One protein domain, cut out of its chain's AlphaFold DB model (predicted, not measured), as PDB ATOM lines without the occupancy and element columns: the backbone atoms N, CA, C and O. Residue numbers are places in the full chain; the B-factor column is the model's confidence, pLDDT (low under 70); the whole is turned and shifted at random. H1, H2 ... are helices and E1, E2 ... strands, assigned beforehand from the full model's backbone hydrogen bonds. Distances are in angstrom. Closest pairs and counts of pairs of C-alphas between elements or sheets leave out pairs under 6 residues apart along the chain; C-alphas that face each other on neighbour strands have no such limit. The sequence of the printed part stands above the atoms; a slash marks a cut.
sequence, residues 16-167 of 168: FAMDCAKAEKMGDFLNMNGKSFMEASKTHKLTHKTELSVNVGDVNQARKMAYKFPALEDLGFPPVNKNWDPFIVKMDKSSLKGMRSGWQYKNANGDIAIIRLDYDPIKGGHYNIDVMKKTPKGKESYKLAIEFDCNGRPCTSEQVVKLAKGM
ATOM      1  N   PHE A  16    -129.265 370.536 -19.285       61.94
ATOM      2  CA  PHE A  16    -127.878 370.397 -18.829       61.94
ATOM      3  C   PHE A  16    -127.254 371.738 -18.410       61.94
ATOM      4  O   PHE A  16    -126.549 371.798 -17.408       61.94
ATOM      5  N   ALA A  17    -127.534 372.830 -19.131       61.59
ATOM      6  CA  ALA A  17    -127.022 374.154 -18.775       61.59
ATOM      7  C   ALA A  17    -127.618 374.699 -17.462       61.59
ATOM      8  O   ALA A  17    -126.892 375.303 -16.669       61.59
ATOM      9  N   MET A  18    -128.914 374.469 -17.200       57.66
ATOM     10  CA  MET A  18    -129.521 374.826 -15.909       57.66
ATOM     11  C   MET A  18    -128.905 374.035 -14.753       57.66
ATOM     12  O   MET A  18    -128.659 374.607 -13.689       57.66
ATOM     13  N   ASP A  19    -128.628 372.749 -14.964       72.31
ATOM     14  CA  ASP A  19    -128.007 371.895 -13.952       72.31
ATOM     15  C   ASP A  19    -126.566 372.336 -13.646       72.31
ATOM     16  O   ASP A  19    -126.177 372.384 -12.477       72.31
ATOM     17  N   CYS A  20    -125.800 372.761 -14.661       76.62
ATOM     18  CA  CYS A  20    -124.470 373.349 -14.472       76.62
ATOM     19  C   CYS A  20    -124.523 374.659 -13.679       76.62
ATOM     20  O   CYS A  20    -123.828 374.776 -12.676       76.62
ATOM     21  N   ALA A  21    -125.383 375.610 -14.056       77.25
ATOM     22  CA  ALA A  21    -125.502 376.883 -13.339       77.25
ATOM     23  C   ALA A  21    -125.925 376.686 -11.870       77.25
ATOM     24  O   ALA A  21    -125.475 377.400 -10.969       77.25
ATOM     25  N   LYS A  22    -126.780 375.689 -11.603       77.75
ATOM     26  CA  LYS A  22    -127.152 375.285 -10.242       77.75
ATOM     27  C   LYS A  22    -125.945 374.722  -9.488       77.75
ATOM     28  O   LYS A  22    -125.694 375.143  -8.361       77.75
ATOM     29  N   ALA A  23    -125.186 373.820 -10.108       81.12
ATOM     30  CA  ALA A  23    -123.990 373.223  -9.518       81.12
ATOM     31  C   ALA A  23    -122.884 374.256  -9.245       81.12
ATOM     32  O   ALA A  23    -122.286 374.227  -8.171       81.12
ATOM     33  N   GLU A  24    -122.656 375.199 -10.160       83.44
ATOM     34  CA  GLU A  24    -121.716 376.314  -9.993       83.44
ATOM     35  C   GLU A  24    -122.109 377.174  -8.797       83.44
ATOM     36  O   GLU A  24    -121.316 377.357  -7.877       83.44
ATOM     37  N   LYS A  25    -123.377 377.593  -8.732       84.25
ATOM     38  CA  LYS A  25    -123.880 378.395  -7.615       84.25
ATOM     39  C   LYS A  25    -123.757 377.661  -6.280       84.25
ATOM     40  O   LYS A  25    -123.439 378.269  -5.263       84.25
ATOM     41  N   MET A  26    -123.995 376.351  -6.255       85.56
ATOM     42  CA  MET A  26    -123.747 375.531  -5.067       85.56
ATOM     43  C   MET A  26    -122.261 375.492  -4.700       85.56
ATOM     44  O   MET A  26    -121.928 375.615  -3.522       85.56
ATOM     45  N   GLY A  27    -121.389 375.347  -5.699       83.94
ATOM     46  CA  GLY A  27    -119.941 375.421  -5.555       83.94
ATOM     47  C   GLY A  27    -119.484 376.745  -4.948       83.94
ATOM     48  O   GLY A  27    -118.684 376.727  -4.017       83.94
ATOM     49  N   ASP A  28    -120.044 377.874  -5.384       87.50
ATOM     50  CA  ASP A  28    -119.717 379.197  -4.839       87.50
ATOM     51  C   ASP A  28    -119.961 379.257  -3.330       87.50
ATOM     52  O   ASP A  28    -119.092 379.671  -2.566       87.50
ATOM     53  N   PHE A  29    -121.127 378.791  -2.873       87.38
ATOM     54  CA  PHE A  29    -121.464 378.769  -1.448       87.38
ATOM     55  C   PHE A  29    -120.649 377.741  -0.656       87.38
ATOM     56  O   PHE A  29    -120.295 378.001   0.492       87.38
ATOM     57  N   LEU A  30    -120.335 376.587  -1.246       87.50
ATOM     58  CA  LEU A  30    -119.506 375.553  -0.615       87.50
ATOM     59  C   LEU A  30    -118.017 375.918  -0.550       87.50
ATOM     60  O   LEU A  30    -117.277 375.246   0.160       87.50
ATOM     61  N   ASN A  31    -117.590 376.971  -1.247       88.12
ATOM     62  CA  ASN A  31    -116.240 377.533  -1.173       88.12
ATOM     63  C   ASN A  31    -116.220 378.927  -0.519       88.12
ATOM     64  O   ASN A  31    -115.184 379.593  -0.480       88.12
ATOM     65  N   MET A  32    -117.364 379.394  -0.012       91.00
ATOM     66  CA  MET A  32    -117.504 380.731   0.544       91.00
ATOM     67  C   MET A  32    -116.945 380.783   1.964       91.00
ATOM     68  O   MET A  32    -117.460 380.128   2.871       91.00
ATOM     69  N   ASN A  33    -115.926 381.616   2.160       93.19
ATOM     70  CA  ASN A  33    -115.394 381.909   3.485       93.19
ATOM     71  C   ASN A  33    -116.266 382.930   4.243       93.19
ATOM     72  O   ASN A  33    -117.152 383.581   3.675       93.19
ATOM     73  N   GLY A  34    -115.983 383.111   5.535       92.12
ATOM     74  CA  GLY A  34    -116.716 384.033   6.410       92.12
ATOM     75  C   GLY A  34    -116.817 385.469   5.879       92.12
ATOM     76  O   GLY A  34    -117.882 386.089   5.936       92.12
ATOM     77  N   LYS A  35    -115.724 386.004   5.321       93.19
ATOM     78  CA  LYS A  35    -115.674 387.369   4.775       93.19
ATOM     79  C   LYS A  35    -116.532 387.492   3.515       93.19
ATOM     80  O   LYS A  35    -117.390 388.372   3.456       93.19
ATOM     81  N   SER A  36    -116.348 386.589   2.554       92.94
ATOM     82  CA  SER A  36    -117.099 386.560   1.297       92.94
ATOM     83  C   SER A  36    -118.598 386.379   1.536       92.94
ATOM     84  O   SER A  36    -119.402 387.038   0.882       92.94
ATOM     85  N   PHE A  37    -118.989 385.571   2.527       93.62
ATOM     86  CA  PHE A  37    -120.389 385.433   2.930       93.62
ATOM     87  C   PHE A  37    -120.985 386.743   3.447       93.62
ATOM     88  O   PHE A  37    -122.069 387.151   3.018       93.62
ATOM     89  N   MET A  38    -120.272 387.438   4.335       92.56
ATOM     90  CA  MET A  38    -120.738 388.715   4.873       92.56
ATOM     91  C   MET A  38    -120.848 389.796   3.791       92.56
ATOM     92  O   MET A  38    -121.826 390.546   3.776       92.56
ATOM     93  N   GLU A  39    -119.873 389.871   2.883       91.88
ATOM     94  CA  GLU A  39    -119.875 390.801   1.748       91.88
ATOM     95  C   GLU A  39    -121.025 390.505   0.784       91.88
ATOM     96  O   GLU A  39    -121.823 391.397   0.492       91.88
ATOM     97  N   ALA A  40    -121.183 389.246   0.366       89.06
ATOM     98  CA  ALA A  40    -122.274 388.826  -0.505       89.06
ATOM     99  C   ALA A  40    -123.641 389.138   0.119       89.06
ATOM    100  O   ALA A  40    -124.517 389.684  -0.550       89.06
ATOM    101  N   SER A  41    -123.822 388.861   1.415       88.81
ATOM    102  CA  SER A  41    -125.088 389.115   2.108       88.81
ATOM    103  C   SER A  41    -125.385 390.616   2.233       88.81
ATOM    104  O   SER A  41    -126.533 391.030   2.058       88.81
ATOM    105  N   LYS A  42    -124.365 391.455   2.457       87.62
ATOM    106  CA  LYS A  42    -124.498 392.923   2.451       87.62
ATOM    107  C   LYS A  42    -124.900 393.450   1.078       87.62
ATOM    108  O   LYS A  42    -125.883 394.181   0.982       87.62
ATOM    109  N   THR A  43    -124.199 393.037   0.027       85.88
ATOM    110  CA  THR A  43    -124.523 393.414  -1.356       85.88
ATOM    111  C   THR A  43    -125.940 392.989  -1.722       85.88
ATOM    112  O   THR A  43    -126.699 393.774  -2.285       85.88
ATOM    113  N   HIS A  44    -126.350 391.784  -1.321       82.56
ATOM    114  CA  HIS A  44    -127.699 391.294  -1.579       82.56
ATOM    115  C   HIS A  44    -128.780 392.158  -0.915       82.56
ATOM    116  O   HIS A  44    -129.761 392.527  -1.566       82.56
ATOM    117  N   LYS A  45    -128.565 392.566   0.345       79.06
ATOM    118  CA  LYS A  45    -129.465 393.483   1.065       79.06
ATOM    119  C   LYS A  45    -129.617 394.836   0.380       79.06
ATOM    120  O   LYS A  45    -130.718 395.381   0.366       79.06
ATOM    121  N   LEU A  46    -128.543 395.360  -0.212       71.88
ATOM    122  CA  LEU A  46    -128.579 396.616  -0.968       71.88
ATOM    123  C   LEU A  46    -129.418 396.507  -2.251       71.88
ATOM    124  O   LEU A  46    -129.942 397.509  -2.719       71.88
ATOM    125  N   THR A  47    -129.615 395.296  -2.779       70.38
ATOM    126  CA  THR A  47    -130.456 395.024  -3.962       70.38
ATOM    127  C   THR A  47    -131.916 394.690  -3.622       70.38
ATOM    128  O   THR A  47    -132.607 394.042  -4.404       70.38
ATOM    129  N   HIS A  48    -132.395 395.106  -2.444       66.69
ATOM    130  CA  HIS A  48    -133.758 394.882  -1.929       66.69
ATOM    131  C   HIS A  48    -134.174 393.419  -1.717       66.69
ATOM    132  O   HIS A  48    -135.352 393.134  -1.494       66.69
ATOM    133  N   LYS A  49    -133.228 392.479  -1.716       68.25
ATOM    134  CA  LYS A  49    -133.489 391.093  -1.324       68.25
ATOM    135  C   LYS A  49    -133.061 390.870   0.122       68.25
ATOM    136  O   LYS A  49    -132.019 391.346   0.561       68.25
ATOM    137  N   THR A  50    -133.880 390.155   0.888       71.25
ATOM    138  CA  THR A  50    -133.689 390.016   2.340       71.25
ATOM    139  C   THR A  50    -132.554 389.059   2.719       71.25
ATOM    140  O   THR A  50    -131.972 389.221   3.795       71.25
ATOM    141  N   GLU A  51    -132.212 388.102   1.851       81.56
ATOM    142  CA  GLU A  51    -131.182 387.082   2.084       81.56
ATOM    143  C   GLU A  51    -130.698 386.422   0.790       81.56
ATOM    144  O   GLU A  51    -131.436 386.378  -0.191       81.56
ATOM    145  N   LEU A  52    -129.467 385.900   0.807       86.75
ATOM    146  CA  LEU A  52    -128.930 385.085  -0.288       86.75
ATOM    147  C   LEU A  52    -129.759 383.805  -0.426       86.75
ATOM    148  O   LEU A  52    -130.201 383.267   0.585       86.75
ATOM    149  N   SER A  53    -129.923 383.282  -1.644       88.38
ATOM    150  CA  SER A  53    -130.584 381.987  -1.834       88.38
ATOM    151  C   SER A  53    -129.932 381.094  -2.882       88.38
ATOM    152  O   SER A  53    -129.401 381.562  -3.897       88.38
ATOM    153  N   VAL A  54    -130.003 379.787  -2.634       90.06
ATOM    154  CA  VAL A  54    -129.602 378.713  -3.546       90.06
ATOM    155  C   VAL A  54    -130.614 377.577  -3.450       90.06
ATOM    156  O   VAL A  54    -130.940 377.140  -2.353       90.06
ATOM    157  N   ASN A  55    -131.113 377.097  -4.588       89.19
ATOM    158  CA  ASN A  55    -131.924 375.884  -4.639       89.19
ATOM    159  C   ASN A  55    -130.994 374.707  -4.938       89.19
ATOM    160  O   ASN A  55    -130.198 374.786  -5.870       89.19
ATOM    161  N   VAL A  56    -131.097 373.627  -4.163       89.44
ATOM    162  CA  VAL A  56    -130.299 372.401  -4.343       89.44
ATOM    163  C   VAL A  56    -131.140 371.183  -4.725       89.44
ATOM    164  O   VAL A  56    -130.597 370.125  -5.010       89.44
ATOM    165  N   GLY A  57    -132.467 371.320  -4.788       87.25
ATOM    166  CA  GLY A  57    -133.415 370.285  -5.221       87.25
ATOM    167  C   GLY A  57    -133.639 369.143  -4.226       87.25
ATOM    168  O   GLY A  57    -134.756 368.659  -4.122       87.25
ATOM    169  N   ASP A  58    -132.631 368.746  -3.449       90.88
ATOM    170  CA  ASP A  58    -132.734 367.640  -2.490       90.88
ATOM    171  C   ASP A  58    -132.614 368.097  -1.027       90.88
ATOM    172  O   ASP A  58    -131.715 368.849  -0.644       90.88
ATOM    173  N   VAL A  59    -133.506 367.587  -0.172       93.44
ATOM    174  CA  VAL A  59    -133.567 367.946   1.254       93.44
ATOM    175  C   VAL A  59    -132.319 367.526   2.034       93.44
ATOM    176  O   VAL A  59    -131.894 368.230   2.956       93.44
ATOM    177  N   ASN A  60    -131.712 366.384   1.700       92.19
ATOM    178  CA  ASN A  60    -130.534 365.888   2.408       92.19
ATOM    179  C   ASN A  60    -129.283 366.649   1.972       92.19
ATOM    180  O   ASN A  60    -128.438 366.969   2.811       92.19
ATOM    181  N   GLN A  61    -129.193 367.003   0.691       92.94
ATOM    182  CA  GLN A  61    -128.163 367.885   0.165       92.94
ATOM    183  C   GLN A  61    -128.264 369.280   0.785       92.94
ATOM    184  O   GLN A  61    -127.250 369.800   1.251       92.94
ATOM    185  N   ALA A  62    -129.475 369.833   0.906       95.12
ATOM    186  CA  ALA A  62    -129.707 371.116   1.568       95.12
ATOM    187  C   ALA A  62    -129.276 371.084   3.033       95.12
ATOM    188  O   ALA A  62    -128.537 371.957   3.485       95.12
ATOM    189  N   ARG A  63    -129.657 370.028   3.766       94.56
ATOM    190  CA  ARG A  63    -129.240 369.826   5.160       94.56
ATOM    191  C   ARG A  63    -127.721 369.729   5.282       94.56
ATOM    192  O   ARG A  63    -127.134 370.385   6.136       94.56
ATOM    193  N   LYS A  64    -127.081 368.911   4.439       93.69
ATOM    194  CA  LYS A  64    -125.625 368.717   4.447       93.69
ATOM    195  C   LYS A  64    -124.901 370.029   4.166       93.69
ATOM    196  O   LYS A  64    -123.948 370.339   4.871       93.69
ATOM    197  N   MET A  65    -125.362 370.789   3.175       94.88
ATOM    198  CA  MET A  65    -124.809 372.093   2.824       94.88
ATOM    199  C   MET A  65    -124.979 373.099   3.965       94.88
ATOM    200  O   MET A  65    -124.015 373.759   4.331       94.88
ATOM    201  N   ALA A  66    -126.161 373.152   4.586       95.38
ATOM    202  CA  ALA A  66    -126.417 374.032   5.719       95.38
ATOM    203  C   ALA A  66    -125.504 373.717   6.914       95.38
ATOM    204  O   ALA A  66    -124.910 374.613   7.503       95.38
ATOM    205  N   TYR A  67    -125.368 372.435   7.264       94.31
ATOM    206  CA  TYR A  67    -124.646 372.003   8.467       94.31
ATOM    207  C   TYR A  67    -123.125 372.012   8.284       94.31
ATOM    208  O   TYR A  67    -122.389 371.987   9.268       94.31
ATOM    209  N   LYS A  68    -122.659 372.026   7.032       93.56
ATOM    210  CA  LYS A  68    -121.242 372.077   6.657       93.56
ATOM    211  C   LYS A  68    -120.886 373.380   5.943       93.56
ATOM    212  O   LYS A  68    -119.963 373.386   5.136       93.56
ATOM    213  N   PHE A  69    -121.637 374.452   6.185       95.12
ATOM    214  CA  PHE A  69    -121.391 375.730   5.530       95.12
ATOM    215  C   PHE A  69    -120.042 376.309   6.002       95.12
ATOM    216  O   PHE A  69    -119.935 376.648   7.185       95.12
ATOM    217  N   PRO A  70    -119.020 376.422   5.128       93.19
ATOM    218  CA  PRO A  70    -117.638 376.688   5.555       93.19
ATOM    219  C   PRO A  70    -117.471 378.013   6.297       93.19
ATOM    220  O   PRO A  70    -116.757 378.085   7.293       93.19
ATOM    221  N   ALA A  71    -118.213 379.041   5.879       94.62
ATOM    222  CA  ALA A  71    -118.183 380.359   6.500       94.62
ATOM    223  C   ALA A  71    -118.484 380.346   8.010       94.62
ATOM    224  O   ALA A  71    -118.102 381.284   8.703       94.62
ATOM    225  N   LEU A  72    -119.162 379.323   8.546       95.69
ATOM    226  CA  LEU A  72    -119.385 379.211   9.990       95.69
ATOM    227  C   LEU A  72    -118.074 378.998  10.754       95.69
ATOM    228  O   LEU A  72    -117.856 379.654  11.772       95.69
ATOM    229  N   GLU A  73    -117.197 378.130  10.252       94.19
ATOM    230  CA  GLU A  73    -115.918 377.824  10.895       94.19
ATOM    231  C   GLU A  73    -115.007 379.055  10.908       94.19
ATOM    232  O   GLU A  73    -114.533 379.460  11.971       94.19
ATOM    233  N   ASP A  74    -114.889 379.742   9.769       93.94
ATOM    234  CA  ASP A  74    -114.120 380.989   9.647       93.94
ATOM    235  C   ASP A  74    -114.627 382.105  10.570       93.94
ATOM    236  O   ASP A  74    -113.871 382.980  10.995       93.94
ATOM    237  N   LEU A  75    -115.930 382.105  10.871       94.69
ATOM    238  CA  LEU A  75    -116.564 383.068  11.774       94.69
ATOM    239  C   LEU A  75    -116.481 382.641  13.253       94.69
ATOM    240  O   LEU A  75    -117.033 383.321  14.124       94.69
ATOM    241  N   GLY A  76    -115.766 381.555  13.551       95.38
ATOM    242  CA  GLY A  76    -115.499 381.076  14.905       95.38
ATOM    243  C   GLY A  76    -116.629 380.242  15.505       95.38
ATOM    244  O   GLY A  76    -116.775 380.209  16.730       95.38
ATOM    245  N   PHE A  77    -117.456 379.604  14.674       96.56
ATOM    246  CA  PHE A  77    -118.455 378.631  15.114       96.56
ATOM    247  C   PHE A  77    -117.922 377.205  14.907       96.56
ATOM    248  O   PHE A  77    -117.434 376.891  13.823       96.56
ATOM    249  N   PRO A  78    -118.017 376.311  15.906       94.94
ATOM    250  CA  PRO A  78    -117.603 374.922  15.730       94.94
ATOM    251  C   PRO A  78    -118.549 374.185  14.767       94.94
ATOM    252  O   PRO A  78    -119.690 374.619  14.587       94.94
ATOM    253  N   PRO A  79    -118.148 373.025  14.210       94.00
ATOM    254  CA  PRO A  79    -119.027 372.213  13.376       94.00
ATOM    255  C   PRO A  79    -120.374 371.926  14.045       94.00
ATOM    256  O   PRO A  79    -120.448 371.642  15.244       94.00
ATOM    257  N   VAL A  80    -121.443 371.972  13.254       93.50
ATOM    258  CA  VAL A  80    -122.820 371.811  13.734       93.50
ATOM    259  C   VAL A  80    -123.026 370.384  14.215       93.50
ATOM    260  O   VAL A  80    -122.929 369.427  13.444       93.50
ATOM    261  N   ASN A  81    -123.305 370.230  15.504       90.75
ATOM    262  CA  ASN A  81    -123.502 368.935  16.139       90.75
ATOM    263  C   ASN A  81    -124.358 369.079  17.407       90.75
ATOM    264  O   ASN A  81    -124.899 370.144  17.694       90.75
ATOM    265  N   LYS A  82    -124.463 367.997  18.184       88.75
ATOM    266  CA  LYS A  82    -125.265 367.935  19.415       88.75
ATOM    267  C   LYS A  82    -124.836 368.879  20.548       88.75
ATOM    268  O   LYS A  82    -125.568 368.980  21.522       88.75
ATOM    269  N   ASN A  83    -123.671 369.519  20.444       92.25
ATOM    270  CA  ASN A  83    -123.188 370.500  21.417       92.25
ATOM    271  C   ASN A  83    -123.721 371.913  21.132       92.25
ATOM    272  O   ASN A  83    -123.481 372.821  21.921       92.25
ATOM    273  N   TRP A  84    -124.395 372.120  19.998       97.19
ATOM    274  CA  TRP A  84    -125.184 373.324  19.765       97.19
ATOM    275  C   TRP A  84    -126.499 373.230  20.541       97.19
ATOM    276  O   TRP A  84    -127.037 372.141  20.740       97.19
ATOM    277  N   ASP A  85    -127.056 374.370  20.932       97.62
ATOM    278  CA  ASP A  85    -128.360 374.395  21.583       97.62
ATOM    279  C   ASP A  85    -129.464 374.129  20.548       97.62
ATOM    280  O   ASP A  85    -129.406 374.653  19.429       97.62
ATOM    281  N   PRO A  86    -130.511 373.357  20.879       96.62
ATOM    282  CA  PRO A  86    -131.673 373.224  20.013       96.62
ATOM    283  C   PRO A  86    -132.327 374.583  19.728       96.62
ATOM    284  O   PRO A  86    -132.626 375.352  20.644       96.62
ATOM    285  N   PHE A  87    -132.621 374.862  18.459       96.62
ATOM    286  CA  PHE A  87    -133.444 376.012  18.088       96.62
ATOM    287  C   PHE A  87    -134.922 375.611  18.073       96.62
ATOM    288  O   PHE A  87    -135.348 374.826  17.220       96.62
ATOM    289  N   ILE A  88    -135.695 376.164  19.011       96.44
ATOM    290  CA  ILE A  88    -137.151 375.995  19.094       96.44
ATOM    291  C   ILE A  88    -137.840 377.217  18.490       96.44
ATOM    292  O   ILE A  88    -137.593 378.351  18.913       96.44
ATOM    293  N   VAL A  89    -138.729 376.998  17.525       94.69
ATOM    294  CA  VAL A  89    -139.448 378.081  16.845       94.69
ATOM    295  C   VAL A  89    -140.466 378.711  17.792       94.69
ATOM    296  O   VAL A  89    -141.352 378.036  18.312       94.69
ATOM    297  N   LYS A  90    -140.374 380.028  17.992       93.81
ATOM    298  CA  LYS A  90    -141.270 380.775  18.897       93.81
ATOM    299  C   LYS A  90    -142.316 381.630  18.183       93.81
ATOM    300  O   LYS A  90    -143.199 382.171  18.836       93.81
ATOM    301  N   MET A  91    -142.204 381.798  16.867       89.69
ATOM    302  CA  MET A  91    -143.065 382.709  16.117       89.69
ATOM    303  C   MET A  91    -144.475 382.136  15.960       89.69
ATOM    304  O   MET A  91    -144.636 381.059  15.393       89.69
ATOM    305  N   ASP A  92    -145.488 382.895  16.382       88.88
ATOM    306  CA  ASP A  92    -146.884 382.440  16.386       88.88
ATOM    307  C   ASP A  92    -147.430 382.078  15.005       88.88
ATOM    308  O   ASP A  92    -148.222 381.152  14.873       88.88
ATOM    309  N   LYS A  93    -146.985 382.803  13.977       88.44
ATOM    310  CA  LYS A  93    -147.427 382.612  12.591       88.44
ATOM    311  C   LYS A  93    -146.716 381.459  11.874       88.44
ATOM    312  O   LYS A  93    -147.082 381.145  10.747       88.44
ATOM    313  N   SER A  94    -145.687 380.863  12.478       89.38
ATOM    314  CA  SER A  94    -144.944 379.768  11.855       89.38
ATOM    315  C   SER A  94    -145.684 378.448  12.037       89.38
ATOM    316  O   SER A  94    -146.088 378.105  13.148       89.38
ATOM    317  N   SER A  95    -145.772 377.648  10.972       90.69
ATOM    318  CA  SER A  95    -146.271 376.269  11.050       90.69
ATOM    319  C   SER A  95    -145.399 375.355  11.917       90.69
ATOM    320  O   SER A  95    -145.841 374.279  12.310       90.69
ATOM    321  N   LEU A  96    -144.183 375.793  12.255       94.12
ATOM    322  CA  LEU A  96    -143.233 375.071  13.094       94.12
ATOM    323  C   LEU A  96    -143.253 375.518  14.564       94.12
ATOM    324  O   LEU A  96    -142.399 375.076  15.332       94.12
ATOM    325  N   LYS A  97    -144.175 376.400  14.981       94.69
ATOM    326  CA  LYS A  97    -144.236 376.928  16.355       94.69
ATOM    327  C   LYS A  97    -144.156 375.809  17.405       94.69
ATOM    328  O   LYS A  97    -144.919 374.848  17.373       94.69
ATOM    329  N   GLY A  98    -143.246 375.968  18.366       94.44
ATOM    330  CA  GLY A  98    -143.009 375.027  19.464       94.44
ATOM    331  C   GLY A  98    -142.167 373.808  19.084       94.44
ATOM    332  O   GLY A  98    -141.792 373.038  19.963       94.44
ATOM    333  N   MET A  99    -141.830 373.633  17.806       95.56
ATOM    334  CA  MET A  99    -141.005 372.526  17.340       95.56
ATOM    335  C   MET A  99    -139.531 372.913  17.333       95.56
ATOM    336  O   MET A  99    -139.167 374.066  17.073       95.56
ATOM    337  N   ARG A 100    -138.669 371.921  17.549       95.44
ATOM    338  CA  ARG A 100    -137.263 372.040  17.194       95.44
ATOM    339  C   ARG A 100    -137.137 372.018  15.680       95.44
ATOM    340  O   ARG A 100    -137.538 371.053  15.038       95.44
ATOM    341  N   SER A 101    -136.562 373.071  15.116       95.19
ATOM    342  CA  SER A 101    -136.306 373.143  13.675       95.19
ATOM    343  C   SER A 101    -134.823 373.222  13.335       95.19
ATOM    344  O   SER A 101    -134.457 373.254  12.165       95.19
ATOM    345  N   GLY A 102    -133.937 373.204  14.330       95.94
ATOM    346  CA  GLY A 102    -132.505 373.172  14.076       95.94
ATOM    347  C   GLY A 102    -131.665 373.426  15.312       95.94
ATOM    348  O   GLY A 102    -131.970 372.912  16.391       95.94
ATOM    349  N   TRP A 103    -130.606 374.206  15.127       97.56
ATOM    350  CA  TRP A 103    -129.545 374.421  16.100       97.56
ATOM    351  C   TRP A 103    -129.143 375.890  16.161       97.56
ATOM    352  O   TRP A 103    -129.204 376.604  15.160       97.56
ATOM    353  N   GLN A 104    -128.688 376.327  17.328       98.12
ATOM    354  CA  GLN A 104    -128.103 377.640  17.541       98.12
ATOM    355  C   GLN A 104    -126.832 377.534  18.392       98.12
ATOM    356  O   GLN A 104    -126.712 376.654  19.240       98.12
ATOM    357  N   TYR A 105    -125.890 378.446  18.186       98.12
ATOM    358  CA  TYR A 105    -124.671 378.525  18.984       98.12
ATOM    359  C   TYR A 105    -124.261 379.975  19.168       98.12
ATOM    360  O   TYR A 105    -124.344 380.775  18.235       98.12
ATOM    361  N   LYS A 106    -123.788 380.305  20.368       97.69
ATOM    362  CA  LYS A 106    -123.197 381.604  20.678       97.69
ATOM    363  C   LYS A 106    -121.703 381.423  20.921       97.69
ATOM    364  O   LYS A 106    -121.317 380.708  21.840       97.69
ATOM    365  N   ASN A 107    -120.871 382.069  20.110       96.31
ATOM    366  CA  ASN A 107    -119.418 381.975  20.257       96.31
ATOM    367  C   ASN A 107    -118.883 382.910  21.362       96.31
ATOM    368  O   ASN A 107    -119.624 383.700  21.956       96.31
ATOM    369  N   ALA A 108    -117.574 382.836  21.626       93.81
ATOM    370  CA  ALA A 108    -116.904 383.638  22.655       93.81
ATOM    371  C   ALA A 108    -116.981 385.157  22.402       93.81
ATOM    372  O   ALA A 108    -117.015 385.940  23.348       93.81
ATOM    373  N   ASN A 109    -117.090 385.576  21.137       92.75
ATOM    374  CA  ASN A 109    -117.254 386.983  20.751       92.75
ATOM    375  C   ASN A 109    -118.689 387.497  20.989       92.75
ATOM    376  O   ASN A 109    -118.972 388.688  20.849       92.75
ATOM    377  N   GLY A 110    -119.608 386.607  21.372       94.25
ATOM    378  CA  GLY A 110    -121.019 386.912  21.556       94.25
ATOM    379  C   GLY A 110    -121.819 386.967  20.255       94.25
ATOM    380  O   GLY A 110    -122.978 387.391  20.299       94.25
ATOM    381  N   ASP A 111    -121.230 386.532  19.141       96.62
ATOM    382  CA  ASP A 111    -121.937 386.323  17.882       96.62
ATOM    383  C   ASP A 111    -122.789 385.056  17.979       96.62
ATOM    384  O   ASP A 111    -122.464 384.126  18.721       96.62
ATOM    385  N   ILE A 112    -123.887 385.015  17.229       97.50
ATOM    386  CA  ILE A 112    -124.839 383.905  17.252       97.50
ATOM    387  C   ILE A 112    -124.990 383.358  15.839       97.50
ATOM    388  O   ILE A 112    -125.262 384.126  14.922       97.50
ATOM    389  N   ALA A 113    -124.873 382.045  15.674       97.94
ATOM    390  CA  ALA A 113    -125.265 381.344  14.460       97.94
ATOM    391  C   ALA A 113    -126.527 380.526  14.733       97.94
ATOM    392  O   ALA A 113    -126.631 379.871  15.769       97.94
ATOM    393  N   ILE A 114    -127.482 380.561  13.808       97.81
ATOM    394  CA  ILE A 114    -128.693 379.741  13.828       97.81
ATOM    395  C   ILE A 114    -128.793 379.036  12.487       97.81
ATOM    396  O   ILE A 114    -128.752 379.688  11.445       97.81
ATOM    397  N   ILE A 115    -128.981 377.722  12.516       97.19
ATOM    398  CA  ILE A 115    -129.283 376.925  11.332       97.19
ATOM    399  C   ILE A 115    -130.608 376.239  11.581       97.19
ATOM    400  O   ILE A 115    -130.720 375.440  12.511       97.19
ATOM    401  N   ARG A 116    -131.616 376.549  10.773       96.12
ATOM    402  CA  ARG A 116    -132.978 376.063  10.996       96.12
ATOM    403  C   ARG A 116    -133.666 375.674   9.703       96.12
ATOM    404  O   ARG A 116    -133.508 376.339   8.690       96.12
ATOM    405  N   LEU A 117    -134.455 374.615   9.769       97.00
ATOM    406  CA  LEU A 117    -135.508 374.324   8.818       97.00
ATOM    407  C   LEU A 117    -136.608 375.384   8.965       97.00
ATOM    408  O   LEU A 117    -137.003 375.727  10.084       97.00
ATOM    409  N   ASP A 118    -137.075 375.904   7.841       95.06
ATOM    410  CA  ASP A 118    -138.074 376.963   7.766       95.06
ATOM    411  C   ASP A 118    -139.034 376.708   6.593       95.06
ATOM    412  O   ASP A 118    -138.772 375.876   5.715       95.06
ATOM    413  N   TYR A 119    -140.160 377.417   6.593       94.38
ATOM    414  CA  TYR A 119    -141.146 377.376   5.515       94.38
ATOM    415  C   TYR A 119    -141.614 378.786   5.171       94.38
ATOM    416  O   TYR A 119    -141.999 379.558   6.048       94.38
ATOM    417  N   ASP A 120    -141.629 379.083   3.877       89.75
ATOM    418  CA  ASP A 120    -142.188 380.305   3.312       89.75
ATOM    419  C   ASP A 120    -143.096 379.945   2.120       89.75
ATOM    420  O   ASP A 120    -142.725 379.073   1.334       89.75
ATOM    421  N   PRO A 121    -144.267 380.585   1.938       88.62
ATOM    422  CA  PRO A 121    -145.165 380.272   0.825       88.62
ATOM    423  C   PRO A 121    -144.572 380.483  -0.575       88.62
ATOM    424  O   PRO A 121    -145.073 379.883  -1.523       88.62
ATOM    425  N   ILE A 122    -143.542 381.325  -0.725       87.19
ATOM    426  CA  ILE A 122    -142.911 381.616  -2.019       87.19
ATOM    427  C   ILE A 122    -141.796 380.600  -2.304       87.19
ATOM    428  O   ILE A 122    -141.731 380.055  -3.403       87.19
ATOM    429  N   LYS A 123    -140.934 380.326  -1.319       87.62
ATOM    430  CA  LYS A 123    -139.767 379.431  -1.464       87.62
ATOM    431  C   LYS A 123    -140.076 377.956  -1.206       87.62
ATOM    432  O   LYS A 123    -139.329 377.082  -1.629       87.62
ATOM    433  N   GLY A 124    -141.140 377.670  -0.462       93.44
ATOM    434  CA  GLY A 124    -141.378 376.360   0.133       93.44
ATOM    435  C   GLY A 124    -140.438 376.070   1.309       93.44
ATOM    436  O   GLY A 124    -140.031 376.965   2.060       93.44
ATOM    437  N   GLY A 125    -140.117 374.789   1.496       94.75
ATOM    438  CA  GLY A 125    -139.172 374.334   2.515       94.75
ATOM    439  C   GLY A 125    -137.731 374.731   2.203       94.75
ATOM    440  O   GLY A 125    -137.247 374.549   1.089       94.75
ATOM    441  N   HIS A 126    -137.033 375.264   3.200       96.56
ATOM    442  CA  HIS A 126    -135.639 375.672   3.059       96.56
ATOM    443  C   HIS A 126    -134.898 375.600   4.398       96.56
ATOM    444  O   HIS A 126    -135.508 375.645   5.467       96.56
ATOM    445  N   TYR A 127    -133.572 375.468   4.353       96.88
ATOM    446  CA  TYR A 127    -132.723 375.672   5.528       96.88
ATOM    447  C   TYR A 127    -132.193 377.103   5.530       96.88
ATOM    448  O   TYR A 127    -131.554 377.529   4.573       96.88
ATOM    449  N   ASN A 128    -132.420 377.825   6.620       96.12
ATOM    450  CA  ASN A 128    -131.872 379.151   6.857       96.12
ATOM    451  C   ASN A 128    -130.620 379.071   7.723       96.12
ATOM    452  O   ASN A 128    -130.657 378.476   8.800       96.12
ATOM    453  N   ILE A 129    -129.557 379.736   7.279       96.75
ATOM    454  CA  ILE A 129    -128.377 380.069   8.078       96.75
ATOM    455  C   ILE A 129    -128.455 381.559   8.404       96.75
ATOM    456  O   ILE A 129    -128.494 382.387   7.496       96.75
ATOM    457  N   ASP A 130    -128.482 381.904   9.688       96.69
ATOM    458  CA  ASP A 130    -128.493 383.283  10.181       96.69
ATOM    459  C   ASP A 130    -127.313 383.488  11.128       96.69
ATOM    460  O   ASP A 130    -127.261 382.884  12.202       96.69
ATOM    461  N   VAL A 131    -126.363 384.329  10.725       97.06
ATOM    462  CA  VAL A 131    -125.247 384.751  11.572       97.06
ATOM    463  C   VAL A 131    -125.501 386.176  12.037       97.06
ATOM    464  O   VAL A 131    -125.498 387.114  11.244       97.06
ATOM    465  N   MET A 132    -125.686 386.353  13.338       96.81
ATOM    466  CA  MET A 132    -125.801 387.648  13.995       96.81
ATOM    467  C   MET A 132    -124.462 388.024  14.618       96.81
ATOM    468  O   MET A 132    -124.069 387.454  15.638       96.81
ATOM    469  N   LYS A 133    -123.786 389.019  14.043       95.00
ATOM    470  CA  LYS A 133    -122.560 389.584  14.604       95.00
ATOM    471  C   LYS A 133    -122.830 390.768  15.511       95.00
ATOM    472  O   LYS A 133    -123.622 391.652  15.177       95.00
ATOM    473  N   LYS A 134    -122.116 390.822  16.631       91.31
ATOM    474  CA  LYS A 134    -122.066 392.000  17.495       91.31
ATOM    475  C   LYS A 134    -121.035 392.982  16.935       91.31
ATOM    476  O   LYS A 134    -119.858 392.662  16.820       91.31
ATOM    477  N   THR A 135    -121.471 394.186  16.589       87.69
ATOM    478  CA  THR A 135    -120.622 395.290  16.126       87.69
ATOM    479  C   THR A 135    -120.741 396.478  17.088       87.69
ATOM    480  O   THR A 135    -121.693 396.545  17.873       87.69
ATOM    481  N   PRO A 136    -119.821 397.459  17.039       87.19
ATOM    482  CA  PRO A 136    -119.956 398.692  17.821       87.19
ATOM    483  C   PRO A 136    -121.251 399.468  17.530       87.19
ATOM    484  O   PRO A 136    -121.705 400.240  18.367       87.19
ATOM    485  N   LYS A 137    -121.858 399.253  16.355       85.94
ATOM    486  CA  LYS A 137    -123.099 399.907  15.912       85.94
ATOM    487  C   LYS A 137    -124.365 399.101  16.238       85.94
ATOM    488  O   LYS A 137    -125.458 399.533  15.887       85.94
ATOM    489  N   GLY A 138    -124.239 397.939  16.882       88.19
ATOM    490  CA  GLY A 138    -125.363 397.066  17.227       88.19
ATOM    491  C   GLY A 138    -125.188 395.640  16.709       88.19
ATOM    492  O   GLY A 138    -124.079 395.122  16.642       88.19
ATOM    493  N   LYS A 139    -126.294 394.964  16.384       89.19
ATOM    494  CA  LYS A 139    -126.260 393.611  15.811       89.19
ATOM    495  C   LYS A 139    -126.460 393.676  14.301       89.19
ATOM    496  O   LYS A 139    -127.442 394.250  13.839       89.19
ATOM    497  N   GLU A 140    -125.573 393.039  13.547       92.50
ATOM    498  CA  GLU A 140    -125.713 392.848  12.100       92.50
ATOM    499  C   GLU A 140    -126.041 391.382  11.812       92.50
ATOM    500  O   GLU A 140    -125.350 390.494  12.296       92.50
ATOM    501  N   SER A 141    -127.092 391.117  11.033       92.94
ATOM    502  CA  SER A 141    -127.477 389.756  10.622       92.94
ATOM    503  C   SER A 141    -127.041 389.483   9.182       92.94
ATOM    504  O   SER A 141    -127.160 390.362   8.326       92.94
ATOM    505  N   TYR A 142    -126.578 388.269   8.914       94.75
ATOM    506  CA  TYR A 142    -126.158 387.771   7.607       94.75
ATOM    507  C   TYR A 142    -126.895 386.465   7.338       94.75
ATOM    508  O   TYR A 142    -126.858 385.562   8.172       94.75
ATOM    509  N   LYS A 143    -127.598 386.382   6.205       94.12
ATOM    510  CA  LYS A 143    -128.576 385.316   5.945       94.12
ATOM    511  C   LYS A 143    -128.357 384.614   4.611       94.12
ATOM    512  O   LYS A 143    -128.095 385.279   3.602       94.12
ATOM    513  N   LEU A 144    -128.529 383.295   4.630       94.50
ATOM    514  CA  LEU A 144    -128.569 382.407   3.469       94.50
ATOM    515  C   LEU A 144    -129.738 381.423   3.608       94.50
ATOM    516  O   LEU A 144    -129.823 380.720   4.613       94.50
ATOM    517  N   ALA A 145    -130.573 381.341   2.576       95.19
ATOM    518  CA  ALA A 145    -131.600 380.324   2.397       95.19
ATOM    519  C   ALA A 145    -131.129 379.244   1.411       95.19
ATOM    520  O   ALA A 145    -130.738 379.530   0.278       95.19
ATOM    521  N   ILE A 146    -131.185 377.986   1.837       95.38
ATOM    522  CA  ILE A 146    -130.877 376.812   1.020       95.38
ATOM    523  C   ILE A 146    -132.197 376.086   0.758       95.38
ATOM    524  O   ILE A 146    -132.694 375.338   1.603       95.38
ATOM    525  N   GLU A 147    -132.788 376.375  -0.394       95.06
ATOM    526  CA  GLU A 147    -134.087 375.879  -0.844       95.06
ATOM    527  C   GLU A 147    -133.970 374.446  -1.376       95.06
ATOM    528  O   GLU A 147    -132.962 374.065  -1.986       95.06
ATOM    529  N   PHE A 148    -135.004 373.641  -1.154       94.88
ATOM    530  CA  PHE A 148    -135.058 372.260  -1.623       94.88
ATOM    531  C   PHE A 148    -136.473 371.857  -2.022       94.88
ATOM    532  O   PHE A 148    -137.463 372.450  -1.589       94.88
ATOM    533  N   ASP A 149    -136.551 370.795  -2.816       94.50
ATOM    534  CA  ASP A 149    -137.808 370.275  -3.320       94.50
ATOM    535  C   ASP A 149    -138.217 368.997  -2.573       94.50
ATOM    536  O   ASP A 149    -137.396 368.211  -2.096       94.50
ATOM    537  N   CYS A 150    -139.525 368.774  -2.495       91.69
ATOM    538  CA  CYS A 150    -140.150 367.534  -2.068       91.69
ATOM    539  C   CYS A 150    -140.889 366.953  -3.273       91.69
ATOM    540  O   CYS A 150    -141.892 367.508  -3.720       91.69
ATOM    541  N   ASN A 151    -140.415 365.818  -3.791       89.12
ATOM    542  CA  ASN A 151    -140.955 365.183  -5.001       89.12
ATOM    543  C   ASN A 151    -140.891 366.102  -6.242       89.12
ATOM    544  O   ASN A 151    -141.851 366.191  -7.008       89.12
ATOM    545  N   GLY A 152    -139.769 366.811  -6.421       87.62
ATOM    546  CA  GLY A 152    -139.514 367.662  -7.594       87.62
ATOM    547  C   GLY A 152    -140.298 368.978  -7.631       87.62
ATOM    548  O   GLY A 152    -140.413 369.586  -8.691       87.62
ATOM    549  N   ARG A 153    -140.882 369.402  -6.504       91.44
ATOM    550  CA  ARG A 153    -141.566 370.693  -6.337       91.44
ATOM    551  C   ARG A 153    -141.214 371.313  -4.983       91.44
ATOM    552  O   ARG A 153    -140.916 370.545  -4.067       91.44
ATOM    553  N   PRO A 154    -141.339 372.639  -4.800       93.69
ATOM    554  CA  PRO A 154    -141.141 373.262  -3.496       93.69
ATOM    555  C   PRO A 154    -141.982 372.580  -2.412       93.69
ATOM    556  O   PRO A 154    -143.178 372.334  -2.601       93.69
ATOM    557  N   CYS A 155    -141.358 372.246  -1.281       94.25
ATOM    558  CA  CYS A 155    -142.049 371.541  -0.203       94.25
ATOM    559  C   CYS A 155    -143.203 372.367   0.377       94.25
ATOM    560  O   CYS A 155    -143.059 373.567   0.621       94.25
ATOM    561  N   THR A 156    -144.322 371.709   0.685       95.00
ATOM    562  CA  THR A 156    -145.454 372.331   1.383       95.00
ATOM    563  C   THR A 156    -145.182 372.482   2.878       95.00
ATOM    564  O   THR A 156    -144.313 371.814   3.446       95.00
ATOM    565  N   SER A 157    -145.984 373.316   3.542       95.12
ATOM    566  CA  SER A 157    -145.930 373.502   4.995       95.12
ATOM    567  C   SER A 157    -146.038 372.169   5.747       95.12
ATOM    568  O   SER A 157    -145.244 371.885   6.641       95.12
ATOM    569  N   GLU A 158    -146.956 371.287   5.339       95.62
ATOM    570  CA  GLU A 158    -147.181 369.985   5.978       95.62
ATOM    571  C   GLU A 158    -145.980 369.051   5.811       95.62
ATOM    572  O   GLU A 158    -145.647 368.292   6.724       95.62
ATOM    573  N   GLN A 159    -145.317 369.089   4.650       95.62
ATOM    574  CA  GLN A 159    -144.100 368.315   4.406       95.62
ATOM    575  C   GLN A 159    -142.954 368.815   5.288       95.62
ATOM    576  O   GLN A 159    -142.264 368.005   5.907       95.62
ATOM    577  N   VAL A 160    -142.798 370.133   5.427       95.56
ATOM    578  CA  VAL A 160    -141.792 370.732   6.314       95.56
ATOM    579  C   VAL A 160    -142.071 370.396   7.783       95.56
ATOM    580  O   VAL A 160    -141.156 369.998   8.501       95.56
ATOM    581  N   VAL A 161    -143.331 370.444   8.227       95.88
ATOM    582  CA  VAL A 161    -143.729 370.005   9.577       95.88
ATOM    583  C   VAL A 161    -143.364 368.536   9.808       95.88
ATOM    584  O   VAL A 161    -142.834 368.192  10.865       95.88
ATOM    585  N   LYS A 162    -143.598 367.649   8.830       95.00
ATOM    586  CA  LYS A 162    -143.189 366.236   8.928       95.00
ATOM    587  C   LYS A 162    -141.672 366.087   9.060       95.00
ATOM    588  O   LYS A 162    -141.225 365.303   9.893       95.00
ATOM    589  N   LEU A 163    -140.893 366.855   8.296       94.00
ATOM    590  CA  LEU A 163    -139.430 366.865   8.397       94.00
ATOM    591  C   LEU A 163    -138.957 367.340   9.778       94.00
ATOM    592  O   LEU A 163    -138.086 366.704  10.368       94.00
ATOM    593  N   ALA A 164    -139.559 368.402  10.321       93.75
ATOM    594  CA  ALA A 164    -139.217 368.937  11.638       93.75
ATOM    595  C   ALA A 164    -139.511 367.943  12.776       93.75
ATOM    596  O   ALA A 164    -138.736 367.845  13.721       93.75
ATOM    597  N   LYS A 165    -140.584 367.142  12.677       92.44
ATOM    598  CA  LYS A 165    -140.881 366.091  13.672       92.44
ATOM    599  C   LYS A 165    -139.762 365.054  13.794       92.44
ATOM    600  O   LYS A 165    -139.541 364.561  14.889       92.44
ATOM    601  N   GLY A 166    -139.050 364.760  12.705       84.06
ATOM    602  CA  GLY A 166    -137.899 363.850  12.713       84.06
ATOM    603  C   GLY A 166    -136.621 364.440  13.326       84.06
ATOM    604  O   GLY A 166    -135.610 363.747  13.376       84.06
ATOM    605  N   MET A 167    -136.635 365.711  13.744       79.69
ATOM    606  CA  MET A 167    -135.507 366.374  14.411       79.69
ATOM    607  C   MET A 167    -135.631 366.376  15.940       79.69
ATOM    608  O   MET A 167    -134.676 366.773  16.612       79.69
TER     609      MET A 167
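This is residues 16 to 167 of the 168 residues of an uncharacterized protein of Bdellovibrionales bacterium (UniProt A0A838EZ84). A twisted sheet of six strands is covered on one face by four helices: H1 over its edge strand E1, H2 across E6, H3 packing on E6 and E5, and H5 packing on E4 and E5. E5 and E6 form a long hairpin, and the short H4 only grazes the sheet. The printed part has 152 residues, with named elements in the order H1 H2 E1 H3 H4 E2 E3 E4 E5 E6 H5, and its class is mixed, helices and strands. The mixed sheet runs E1 E6 E5 E4 E3 E2; E2 to E6 are a meander, each strand the antiparallel neighbour of the one before. The whole is compact, with a radius of gyration of the C-alphas of 15.1 A, and rounded, spanning 44 by 40 by 29 A.

H1, residues 16 to 30, is over edge strand E1, residues 52 to 58, at a height over the sheet of 7.8 A; their closest C-alphas, Met 26 and Val 54, are 6.8 A apart. H2, residues 34 to 46, runs across E6, residues 138 to 150, at 86 degrees on the local plane; their closest C-alphas are Ser 41 and Tyr 142, 5.8 A. E1 and E6 are parallel, with N 54 and O 145 within hydrogen-bond range at 3.0 A. H3, residues 59 to 67, is on the same face; its closest C-alphas to E6 are Val 59 and Phe 148, 5.4 A. H4, residues 71 to 74, touches residues 34 to 37 of H2, closest at C-alphas Gly 34 and Ala 71, 4.0 A. E2, residues 85 to 88, and E3, residues 100 to 106, form a hairpin, with N 87 and O 102 at 2.9 A. E4, residues 112 to 120, bends by 67 degrees at residue 117 and forms a hairpin with E3, with N 115 and O 103 at 2.9 A. E5, residues 124 to 135, forms hairpins with E4, with N 128 and O 116 at 2.8 A, and with E6, with N 140 and O 133 at 2.9 A. H5, residues 157 to 165, is on the same face as H1; its closest C-alphas to E3 are Ala 164 and Ser 101, 5.5 A. In H1, H2, H3 and H5 every O i to N i+4 pair is within hydrogen-bond range; H4 is too short for one, and its one O i to N i+3 pair is not within range.

H1 begins at C-alpha 16, (-127.878, 370.397, -18.829), and is 20.7 A long. E5 measures 32.3 A and E6 38.3 A, with C-alpha 138 at (-125.363, 397.066, 17.227). H5 ends at C-alpha 165, (-140.881, 366.091, 13.672).

The C-alphas farthest apart, Phe 16 and Pro 136, are 47.0 A apart. The printed part has no cut, and the link from E2 to E3 is long, with 11 residues. The pLDDT is under 70 at residues 16 to 18 and 48 to 49.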